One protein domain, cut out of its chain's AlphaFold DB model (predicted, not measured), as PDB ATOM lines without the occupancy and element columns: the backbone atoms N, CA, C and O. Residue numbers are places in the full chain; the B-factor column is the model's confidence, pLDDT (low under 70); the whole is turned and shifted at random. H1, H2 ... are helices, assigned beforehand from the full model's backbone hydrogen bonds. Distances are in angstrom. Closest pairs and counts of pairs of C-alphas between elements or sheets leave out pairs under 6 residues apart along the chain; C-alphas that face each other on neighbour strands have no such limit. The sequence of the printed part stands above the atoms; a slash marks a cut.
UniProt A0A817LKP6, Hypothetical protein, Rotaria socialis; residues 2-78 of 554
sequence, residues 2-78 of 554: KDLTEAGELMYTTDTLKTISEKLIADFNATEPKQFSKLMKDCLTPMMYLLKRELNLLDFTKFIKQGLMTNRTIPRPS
ATOM      1  N   LYS A   2      -9.506  -7.187 129.390       23.28
ATOM      2  CA  LYS A   2      -9.265  -5.813 129.880       23.28
ATOM      3  C   LYS A   2      -7.986  -5.158 129.345       23.28
ATOM      4  O   LYS A   2      -7.893  -3.947 129.415       23.28
ATOM      5  N   ASP A   3      -7.092  -5.927 128.725       27.48
ATOM      6  CA  ASP A   3      -5.783  -5.431 128.280       27.48
ATOM      7  C   ASP A   3      -5.530  -5.874 126.838       27.48
ATOM      8  O   ASP A   3      -4.835  -6.855 126.571       27.48
ATOM      9  N   LEU A   4      -6.218  -5.241 125.888       33.66
ATOM     10  CA  LEU A   4      -6.244  -5.708 124.505       33.66
ATOM     11  C   LEU A   4      -6.022  -4.578 123.506       33.66
ATOM     12  O   LEU A   4      -6.861  -4.328 122.656       33.66
ATOM     13  N   THR A   5      -4.845  -3.964 123.573       34.62
ATOM     14  CA  THR A   5      -4.188  -3.366 122.403       34.62
ATOM     15  C   THR A   5      -2.706  -3.184 122.715       34.62
ATOM     16  O   THR A   5      -2.244  -2.081 122.987       34.62
ATOM     17  N   GLU A   6      -1.923  -4.264 122.646       33.41
ATOM     18  CA  GLU A   6      -0.563  -4.072 122.142       33.41
ATOM     19  C   GLU A   6      -0.728  -3.588 120.702       33.41
ATOM     20  O   GLU A   6      -1.390  -4.243 119.890       33.41
ATOM     21  N   ALA A   7      -0.198  -2.407 120.394       35.75
ATOM     22  CA  ALA A   7      -0.123  -1.891 119.038       35.75
ATOM     23  C   ALA A   7       0.878  -2.740 118.238       35.75
ATOM     24  O   ALA A   7       1.961  -2.282 117.897       35.75
ATOM     25  N   GLY A   8       0.527  -3.995 117.963       38.19
ATOM     26  CA  GLY A   8       1.265  -4.835 117.043       38.19
ATOM     27  C   GLY A   8       1.167  -4.207 115.662       38.19
ATOM     28  O   GLY A   8       0.131  -4.284 115.001       38.19
ATOM     29  N   GLU A   9       2.237  -3.554 115.216       42.97
ATOM     30  CA  GLU A   9       2.473  -3.458 113.785       42.97
ATOM     31  C   GLU A   9       2.516  -4.893 113.258       42.97
ATOM     32  O   GLU A   9       3.161  -5.760 113.853       42.97
ATOM     33  N   LEU A  10       1.821  -5.172 112.153       39.62
ATOM     34  CA  LEU A  10       2.184  -6.328 111.343       39.62
ATOM     35  C   LEU A  10       3.637  -6.079 110.920       39.62
ATOM     36  O   LEU A  10       3.879  -5.336 109.968       39.62
ATOM     37  N   MET A  11       4.595  -6.626 111.682       43.25
ATOM     38  CA  MET A  11       5.992  -6.746 111.268       43.25
ATOM     39  C   MET A  11       5.963  -7.238 109.836       43.25
ATOM     40  O   MET A  11       5.285  -8.235 109.641       43.25
ATOM     41  N   TYR A  12       6.624  -6.559 108.888       43.69
ATOM     42  CA  TYR A  12       6.730  -6.927 107.464       43.69
ATOM     43  C   TYR A  12       6.415  -8.410 107.199       43.69
ATOM     44  O   TYR A  12       7.308  -9.254 107.133       43.69
ATOM     45  N   THR A  13       5.129  -8.747 107.087       48.19
ATOM     46  CA  THR A  13       4.712 -10.111 106.815       48.19
ATOM     47  C   THR A  13       4.682 -10.187 105.307       48.19
ATOM     48  O   THR A  13       3.972  -9.420 104.660       48.19
ATOM     49  N   THR A  14       5.431 -11.114 104.719       56.25
ATOM     50  CA  THR A  14       5.261 -11.481 103.303       56.25
ATOM     51  C   THR A  14       3.830 -11.953 102.998       56.25
ATOM     52  O   THR A  14       3.438 -12.055 101.838       56.25
ATOM     53  N   ASP A  15       3.039 -12.221 104.040       68.94
ATOM     54  CA  ASP A  15       1.643 -12.612 103.971       68.94
ATOM     55  C   ASP A  15       0.726 -11.468 103.516       68.94
ATOM     56  O   ASP A  15       0.717 -10.365 104.063       68.94
ATOM     57  N   THR A  16      -0.134 -11.774 102.548       83.06
ATOM     58  CA  THR A  16      -1.236 -10.888 102.150       83.06
ATOM     59  C   THR A  16      -2.374 -10.929 103.180       83.06
ATOM     60  O   THR A  16      -2.516 -11.910 103.910       83.06
ATOM     61  N   LEU A  17      -3.274  -9.933 103.193       85.56
ATOM     62  CA  LEU A  17      -4.491  -9.968 104.034       85.56
ATOM     63  C   LEU A  17      -5.333 -11.234 103.812       85.56
ATOM     64  O   LEU A  17      -5.965 -11.731 104.745       85.56
ATOM     65  N   LYS A  18      -5.319 -11.771 102.586       86.56
ATOM     66  CA  LYS A  18      -5.950 -13.049 102.252       86.56
ATOM     67  C   LYS A  18      -5.266 -14.201 102.992       86.56
ATOM     68  O   LYS A  18      -5.943 -14.947 103.685       86.56
ATOM     69  N   THR A  19      -3.939 -14.285 102.910       86.56
ATOM     70  CA  THR A  19      -3.131 -15.306 103.593       86.56
ATOM     71  C   THR A  19      -3.288 -15.238 105.114       86.56
ATOM     72  O   THR A  19      -3.457 -16.266 105.762       86.56
ATOM     73  N   ILE A  20      -3.302 -14.033 105.692       88.00
ATOM     74  CA  ILE A  20      -3.574 -13.827 107.123       88.00
ATOM     75  C   ILE A  20      -4.966 -14.366 107.479       88.00
ATOM     76  O   ILE A  20      -5.113 -15.113 108.441       88.00
ATOM     77  N   SER A  21      -5.984 -14.039 106.677       88.50
ATOM     78  CA  SER A  21      -7.353 -14.525 106.897       88.50
ATOM     79  C   SER A  21      -7.445 -16.053 106.821       88.50
ATOM     80  O   SER A  21      -8.112 -16.668 107.647       88.50
ATOM     81  N   GLU A  22      -6.762 -16.670 105.854       89.69
ATOM     82  CA  GLU A  22      -6.693 -18.128 105.697       89.69
ATOM     83  C   GLU A  22      -6.045 -18.799 106.916       89.69
ATOM     84  O   GLU A  22      -6.589 -19.787 107.409       89.69
ATOM     85  N   LYS A  23      -4.952 -18.233 107.453       89.88
ATOM     86  CA  LYS A  23      -4.304 -18.713 108.687       89.88
ATOM     87  C   LYS A  23      -5.245 -18.633 109.890       89.88
ATOM     88  O   LYS A  23      -5.460 -19.641 110.551       89.88
ATOM     89  N   LEU A  24      -5.890 -17.483 110.110       90.25
ATOM     90  CA  LEU A  24      -6.844 -17.304 111.216       90.25
ATOM     91  C   LEU A  24      -8.003 -18.310 111.159       90.25
ATOM     92  O   LEU A  24      -8.426 -18.848 112.182       90.25
ATOM     93  N   ILE A  25      -8.519 -18.581 109.959       89.38
ATOM     94  CA  ILE A  25      -9.597 -19.552 109.754       89.38
ATOM     95  C   ILE A  25      -9.097 -20.985 109.974       89.38
ATOM     96  O   ILE A  25      -9.817 -21.791 110.563       89.38
ATOM     97  N   ALA A  26      -7.885 -21.314 109.520       89.00
ATOM     98  CA  ALA A  26      -7.271 -22.616 109.759       89.00
ATOM     99  C   ALA A  26      -7.063 -22.868 111.260       89.00
ATOM    100  O   ALA A  26      -7.506 -23.899 111.762       89.00
ATOM    101  N   ASP A  27      -6.502 -21.900 111.986       88.56
ATOM    102  CA  ASP A  27      -6.275 -21.978 113.434       88.56
ATOM    103  C   ASP A  27      -7.591 -22.139 114.206       88.56
ATOM    104  O   ASP A  27      -7.710 -22.974 115.108       88.56
ATOM    105  N   PHE A  28      -8.616 -21.378 113.819       88.75
ATOM    106  CA  PHE A  28      -9.949 -21.492 114.399       88.75
ATOM    107  C   PHE A  28     -10.593 -22.861 114.136       88.75
ATOM    108  O   PHE A  28     -11.240 -23.409 115.027       88.75
ATOM    109  N   ASN A  29     -10.405 -23.435 112.944       85.69
ATOM    110  CA  ASN A  29     -10.904 -24.773 112.621       85.69
ATOM    111  C   ASN A  29     -10.103 -25.898 113.293       85.69
ATOM    112  O   ASN A  29     -10.665 -26.966 113.514       85.69
ATOM    113  N   ALA A  30      -8.824 -25.673 113.604       85.75
ATOM    114  CA  ALA A  30      -7.954 -26.646 114.263       85.75
ATOM    115  C   ALA A  30      -8.136 -26.696 115.793       85.75
ATOM    116  O   ALA A  30      -7.759 -27.681 116.424       85.75
ATOM    117  N   THR A  31      -8.697 -25.646 116.401       82.81
ATOM    118  CA  THR A  31      -8.870 -25.547 117.857       82.81
ATOM    119  C   THR A  31     -10.210 -26.151 118.300       82.81
ATOM    120  O   THR A  31     -11.266 -25.661 117.902       82.81
ATOM    121  N   GLU A  32     -10.181 -27.155 119.184       80.62
ATOM    122  CA  GLU A  32     -11.372 -27.726 119.838       80.62
ATOM    123  C   GLU A  32     -11.316 -27.509 121.371       80.62
ATOM    124  O   GLU A  32     -10.289 -27.810 121.984       80.62
ATOM    125  N   PRO A  33     -12.381 -26.988 122.021       82.00
ATOM    126  CA  PRO A  33     -13.638 -26.542 121.420       82.00
ATOM    127  C   PRO A  33     -13.448 -25.260 120.602       82.00
ATOM    128  O   PRO A  33     -12.615 -24.416 120.935       82.00
ATOM    129  N   LYS A  34     -14.256 -25.078 119.556       81.06
ATOM    130  CA  LYS A  34     -14.200 -23.873 118.713       81.06
ATOM    131  C   LYS A  34     -14.439 -22.598 119.524       81.06
ATOM    132  O   LYS A  34     -15.534 -22.363 120.035       81.06
ATOM    133  N   GLN A  35     -13.431 -21.732 119.593       84.12
ATOM    134  CA  GLN A  35     -13.486 -20.473 120.342       84.12
ATOM    135  C   GLN A  35     -13.744 -19.285 119.412       84.12
ATOM    136  O   GLN A  35     -12.816 -18.647 118.916       84.12
ATOM    137  N   PHE A  36     -15.017 -18.951 119.191       85.06
ATOM    138  CA  PHE A  36     -15.384 -17.811 118.343       85.06
ATOM    139  C   PHE A  36     -14.849 -16.476 118.890       85.06
ATOM    140  O   PHE A  36     -14.390 -15.632 118.129       85.06
ATOM    141  N   SER A  37     -14.825 -16.302 120.215       85.12
ATOM    142  CA  SER A  37     -14.254 -15.114 120.868       85.12
ATOM    143  C   SER A  37     -12.766 -14.920 120.562       85.12
ATOM    144  O   SER A  37     -12.333 -13.784 120.371       85.12
ATOM    145  N   LYS A  38     -11.998 -16.013 120.467       86.81
ATOM    146  CA  LYS A  38     -10.585 -15.978 120.082       86.81
ATOM    147  C   LYS A  38     -10.429 -15.507 118.636       86.81
ATOM    148  O   LYS A  38      -9.694 -14.559 118.399       86.81
ATOM    149  N   LEU A  39     -11.215 -16.055 117.704       88.88
ATOM    150  CA  LEU A  39     -11.209 -15.596 116.309       88.88
ATOM    151  C   LEU A  39     -11.532 -14.096 116.190       88.88
ATOM    152  O   LEU A  39     -10.868 -13.381 115.441       88.88
ATOM    153  N   MET A  40     -12.527 -13.603 116.938       88.38
ATOM    154  CA  MET A  40     -12.872 -12.176 116.938       88.38
ATOM    155  C   MET A  40     -11.728 -11.310 117.466       88.38
ATOM    156  O   MET A  40     -11.446 -10.271 116.877       88.38
ATOM    157  N   LYS A  41     -11.058 -11.752 118.538       86.69
ATOM    158  CA  LYS A  41      -9.872 -11.091 119.095       86.69
ATOM    159  C   LYS A  41      -8.741 -11.029 118.067       86.69
ATOM    160  O   LYS A  41      -8.174  -9.961 117.857       86.69
ATOM    161  N   ASP A  42      -8.459 -12.139 117.395       88.31
ATOM    162  CA  ASP A  42      -7.363 -12.229 116.427       88.31
ATOM    163  C   ASP A  42      -7.639 -11.391 115.160       88.31
ATOM    164  O   ASP A  42      -6.714 -10.901 114.511       88.31
ATOM    165  N   CYS A  43      -8.914 -11.131 114.843       89.62
ATOM    166  CA  CYS A  43      -9.314 -10.207 113.777       89.62
ATOM    167  C   CYS A  43      -9.061  -8.722 114.106       89.62
ATOM    168  O   CYS A  43      -9.010  -7.911 113.178       89.62
ATOM    169  N   LEU A  44      -8.892  -8.337 115.379       88.12
ATOM    170  CA  LEU A  44      -8.722  -6.928 115.763       88.12
ATOM    171  C   LEU A  44      -7.388  -6.349 115.270       88.12
ATOM    172  O   LEU A  44      -7.347  -5.195 114.843       88.12
ATOM    173  N   THR A  45      -6.315  -7.145 115.251       85.88
ATOM    174  CA  THR A  45      -4.988  -6.681 114.813       85.88
ATOM    175  C   THR A  45      -4.966  -6.291 113.325       85.88
ATOM    176  O   THR A  45      -4.605  -5.148 113.023       85.88
ATOM    177  N   PRO A  46      -5.425  -7.136 112.373       88.19
ATOM    178  CA  PRO A  46      -5.553  -6.733 110.969       88.19
ATOM    179  C   PRO A  46      -6.490  -5.537 110.755       88.19
ATOM    180  O   PRO A  46      -6.249  -4.712 109.875       88.19
ATOM    181  N   MET A  47      -7.549  -5.404 111.559       89.50
ATOM    182  CA  MET A  47      -8.435  -4.244 111.470       89.50
ATOM    183  C   MET A  47      -7.742  -2.954 111.890       89.50
ATOM    184  O   MET A  47      -7.814  -1.970 111.158       89.50
ATOM    185  N   MET A  48      -7.033  -2.954 113.019       86.31
ATOM    186  CA  MET A  48      -6.265  -1.787 113.455       86.31
ATOM    187  C   MET A  48      -5.180  -1.414 112.447       86.31
ATOM    188  O   MET A  48      -4.979  -0.229 112.178       86.31
ATOM    189  N   TYR A  49      -4.540  -2.408 111.826       84.06
ATOM    190  CA  TYR A  49      -3.599  -2.190 110.729       84.06
ATOM    191  C   TYR A  49      -4.232  -1.427 109.553       84.06
ATOM    192  O   TYR A  49      -3.624  -0.481 109.045       84.06
ATOM    193  N   LEU A  50      -5.444  -1.816 109.137       85.25
ATOM    194  CA  LEU A  50      -6.183  -1.152 108.060       85.25
ATOM    195  C   LEU A  50      -6.642   0.256 108.456       85.25
ATOM    196  O   LEU A  50      -6.483   1.187 107.670       85.25
ATOM    197  N   LEU A  51      -7.170   0.432 109.671       86.12
ATOM    198  CA  LEU A  51      -7.643   1.732 110.159       86.12
ATOM    199  C   LEU A  51      -6.518   2.763 110.226       86.12
ATOM    200  O   LEU A  51      -6.696   3.881 109.749       86.12
ATOM    201  N   LYS A  52      -5.346   2.381 110.751       80.75
ATOM    202  CA  LYS A  52      -4.170   3.263 110.819       80.75
ATOM    203  C   LYS A  52      -3.689   3.738 109.444       80.75
ATOM    204  O   LYS A  52      -3.081   4.797 109.351       80.75
ATOM    205  N   ARG A  53      -3.958   2.967 108.386       77.19
ATOM    206  CA  ARG A  53      -3.586   3.285 106.995       77.19
ATOM    207  C   ARG A  53      -4.721   3.911 106.193       77.19
ATOM    208  O   ARG A  53      -4.602   4.036 104.979       77.19
ATOM    209  N   GLU A  54      -5.817   4.274 106.861       81.00
ATOM    210  CA  GLU A  54      -7.025   4.793 106.223       81.00
ATOM    211  C   GLU A  54      -7.488   3.886 105.070       81.00
ATOM    212  O   GLU A  54      -7.757   4.353 103.963       81.00
ATOM    213  N   LEU A  55      -7.543   2.573 105.316       82.50
ATOM    214  CA  LEU A  55      -8.001   1.565 104.359       82.50
ATOM    215  C   LEU A  55      -9.398   1.039 104.715       82.50
ATOM    216  O   LEU A  55      -9.903   1.191 105.833       82.50
ATOM    217  N   ASN A  56     -10.050   0.422 103.731       87.19
ATOM    218  CA  ASN A  56     -11.380  -0.146 103.898       87.19
ATOM    219  C   ASN A  56     -11.295  -1.498 104.626       87.19
ATOM    220  O   ASN A  56     -10.597  -2.412 104.194       87.19
ATOM    221  N   LEU A  57     -12.055  -1.657 105.709       90.44
ATOM    222  CA  LEU A  57     -12.125  -2.901 106.479       90.44
ATOM    223  C   LEU A  57     -12.689  -4.077 105.668       90.44
ATOM    224  O   LEU A  57     -12.428  -5.243 105.987       90.44
ATOM    225  N   LEU A  58     -13.435  -3.800 104.597       88.00
ATOM    226  CA  LEU A  58     -13.918  -4.816 103.668       88.00
ATOM    227  C   LEU A  58     -12.768  -5.601 103.028       88.00
ATOM    228  O   LEU A  58     -12.945  -6.781 102.724       88.00
ATOM    229  N   ASP A  59     -11.586  -4.997 102.870       87.25
ATOM    230  CA  ASP A  59     -10.435  -5.648 102.241       87.25
ATOM    231  C   ASP A  59      -9.885  -6.833 103.028       87.25
ATOM    232  O   ASP A  59      -9.283  -7.726 102.437       87.25
ATOM    233  N   PHE A  60     -10.182  -6.894 104.324       89.88
ATOM    234  CA  PHE A  60      -9.899  -8.039 105.181       89.88
ATOM    235  C   PHE A  60     -11.159  -8.868 105.462       89.88
ATOM    236  O   PHE A  60     -11.194 -10.074 105.215       89.88
ATOM    237  N   THR A  61     -12.239  -8.225 105.917       89.25
ATOM    238  CA  THR A  61     -13.429  -8.938 106.420       89.25
ATOM    239  C   THR A  61     -14.134  -9.783 105.355       89.25
ATOM    240  O   THR A  61     -14.781 -10.775 105.697       89.25
ATOM    241  N   LYS A  62     -13.986  -9.457 104.059       87.69
ATOM    242  CA  LYS A  62     -14.511 -10.281 102.956       87.69
ATOM    243  C   LYS A  62     -13.923 -11.695 102.948       87.69
ATOM    244  O   LYS A  62     -14.665 -12.645 102.705       87.69
ATOM    245  N   PHE A  63     -12.633 -11.846 103.257       88.88
ATOM    246  CA  PHE A  63     -11.951 -13.142 103.250       88.88
ATOM    247  C   PHE A  63     -12.349 -13.994 104.456       88.88
ATOM    248  O   PHE A  63     -12.648 -15.174 104.290       88.88
ATOM    249  N   ILE A  64     -12.468 -13.383 105.640       89.25
ATOM    250  CA  ILE A  64     -12.993 -14.059 106.838       89.25
ATOM    251  C   ILE A  64     -14.416 -14.577 106.584       89.25
ATOM    252  O   ILE A  64     -14.713 -15.747 106.827       89.25
ATOM    253  N   LYS A  65     -15.295 -13.735 106.022       84.88
ATOM    254  CA  LYS A  65     -16.664 -14.139 105.663       84.88
ATOM    255  C   LYS A  65     -16.680 -15.294 104.667       84.88
ATOM    256  O   LYS A  65     -17.479 -16.211 104.834       84.88
ATOM    257  N   GLN A  66     -15.824 -15.242 103.644       85.38
ATOM    258  CA  GLN A  66     -15.702 -16.289 102.628       85.38
ATOM    259  C   GLN A  66     -15.246 -17.623 103.223       85.38
ATOM    260  O   GLN A  66     -15.896 -18.639 102.983       85.38
ATOM    261  N   GLY A  67     -14.189 -17.629 104.037       84.44
ATOM    262  CA  GLY A  67     -13.656 -18.871 104.600       84.44
ATOM    263  C   GLY A  67     -14.560 -19.525 105.649       84.44
ATOM    264  O   GLY A  67     -14.511 -20.738 105.817       84.44
ATOM    265  N   LEU A  68     -15.446 -18.760 106.295       83.94
ATOM    266  CA  LEU A  68     -16.449 -19.296 107.224       83.94
ATOM    267  C   LEU A  68     -17.762 -19.723 106.543       83.94
ATOM    268  O   LEU A  68     -18.638 -20.270 107.211       83.94
ATOM    269  N   MET A  69     -17.942 -19.507 105.230       77.06
ATOM    270  CA  MET A  69     -19.206 -19.845 104.549       77.06
ATOM    271  C   MET A  69     -19.536 -21.339 104.575       77.06
ATOM    272  O   MET A  69     -20.712 -21.700 104.513       77.06
ATOM    273  N   THR A  70     -18.516 -22.192 104.647       70.38
ATOM    274  CA  THR A  70     -18.643 -23.650 104.567       70.38
ATOM    275  C   THR A  70     -19.302 -24.261 105.801       70.38
ATOM    276  O   THR A  70     -19.900 -25.330 105.693       70.38
ATOM    277  N   ASN A  71     -19.270 -23.584 106.956       71.00
ATOM    278  CA  ASN A  71     -19.826 -24.108 108.198       71.00
ATOM    279  C   ASN A  71     -21.081 -23.341 108.644       71.00
ATOM    280  O   ASN A  71     -21.012 -22.191 109.071       71.00
ATOM    281  N   ARG A  72     -22.246 -23.996 108.569       67.50
ATOM    282  CA  ARG A  72     -23.541 -23.383 108.914       67.50
ATOM    283  C   ARG A  72     -23.758 -23.178 110.416       67.50
ATOM    284  O   ARG A  72     -24.640 -22.406 110.771       67.50
ATOM    285  N   THR A  73     -22.997 -23.851 111.280       70.88
ATOM    286  CA  THR A  73     -23.165 -23.744 112.741       70.88
ATOM    287  C   THR A  73     -22.381 -22.587 113.353       70.88
ATOM    288  O   THR A  73     -22.587 -22.257 114.518       70.88
ATOM    289  N   ILE A  74     -21.493 -21.956 112.580       72.19
ATOM    290  CA  ILE A  74     -20.604 -20.902 113.068       72.19
ATOM    291  C   ILE A  74     -21.217 -19.533 112.740       72.19
ATOM    292  O   ILE A  74     -21.560 -19.283 111.579       72.19
ATOM    293  N   PRO A  75     -21.350 -18.627 113.728       72.25
ATOM    294  CA  PRO A  75     -21.791 -17.263 113.474       72.25
ATOM    295  C   PRO A  75     -20.886 -16.580 112.450       72.25
ATOM    296  O   PRO A  75     -19.662 -16.671 112.516       72.25
ATOM    297  N   ARG A  76     -21.482 -15.865 111.495       76.12
ATOM    298  CA  ARG A  76     -20.712 -15.104 110.508       76.12
ATOM    299  C   ARG A  76     -20.316 -13.760 111.119       76.12
ATOM    300  O   ARG A  76     -21.218 -12.964 111.399       76.12
ATOM    301  N   PRO A  77     -19.016 -13.478 111.310       79.81
ATOM    302  CA  PRO A  77     -18.587 -12.191 111.814       79.81
ATOM    303  C   PRO A  77     -18.913 -11.126 110.774       79.81
ATOM    304  O   PRO A  77     -18.669 -11.275 109.572       79.81
ATOM    305  N   SER A  78     -19.506 -10.051 111.258       83.00
ATOM    306  CA  SER A  78     -19.814  -8.890 110.447       83.00
ATOM    307  C   SER A  78     -18.812  -7.780 110.717       83.00
ATOM    308  O   SER A  78     -18.165  -7.766 111.767       83.00
TER     309      SER A  78
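This is residues 2 to 78 of the 554 residues of the protein "Hypothetical protein" of Rotaria socialis (UniProt A0A817LKP6). Three helices make a small up-and-down bundle, each running against the one before it, with their centres in a triangle: H2 is the longest, and H1 touches both H2 and H3. Before the bundle, residues 2 to 16 form a long stretch with no named element on its outside, and after H3 residues 68 to 78 fold back. The printed part has 77 residues with three named helices, in the order H1, H2, H3, and no named strand; the class is all helix. It is compact, with a radius of gyration of the C-alphas of 12.6 A, and spans 34 by 27 by 23 A.

H2, residues 36 to 52, has a kink of 26 degrees near residue 46. It touches H1, residues 17 to 30, at a shallow tilt of 12 degrees, opposite ways, and the two form a helical hairpin; their closest C-alphas, Phe 28 and Leu 39, are 6.3 A apart. H1 touches H3, residues 58 to 67, the same way, at a shallow tilt of 34 degrees, only just short of steep; their closest C-alphas, Ser 21 and Ile 64, are 5.7 A apart. H2 and H3 are close but not clearly touching: their closest C-alphas, Pro 46 and Phe 60, are 7.4 A apart. Every O i to N i+4 pair is within hydrogen-bond range in H1, against 10 of 13 in H2 and 4 of 6 in H3.

H2 is 25.0 A long from C-alpha 36 at (-15.384, -17.811, 118.343) to C-alpha 52. H1 is 19.9 A long and begins with C-alpha 17 at (-4.491, -9.968, 104.034). H3 is 14.1 A long and ends with C-alpha 67 at (-13.656, -18.871, 104.600).

The C-alphas farthest apart, Glu 32 and Glu 54, are 35.5 A apart. The printed part has no cut, and both links are tight. Residues 2 to 15 and residue 72 have pLDDT under 70.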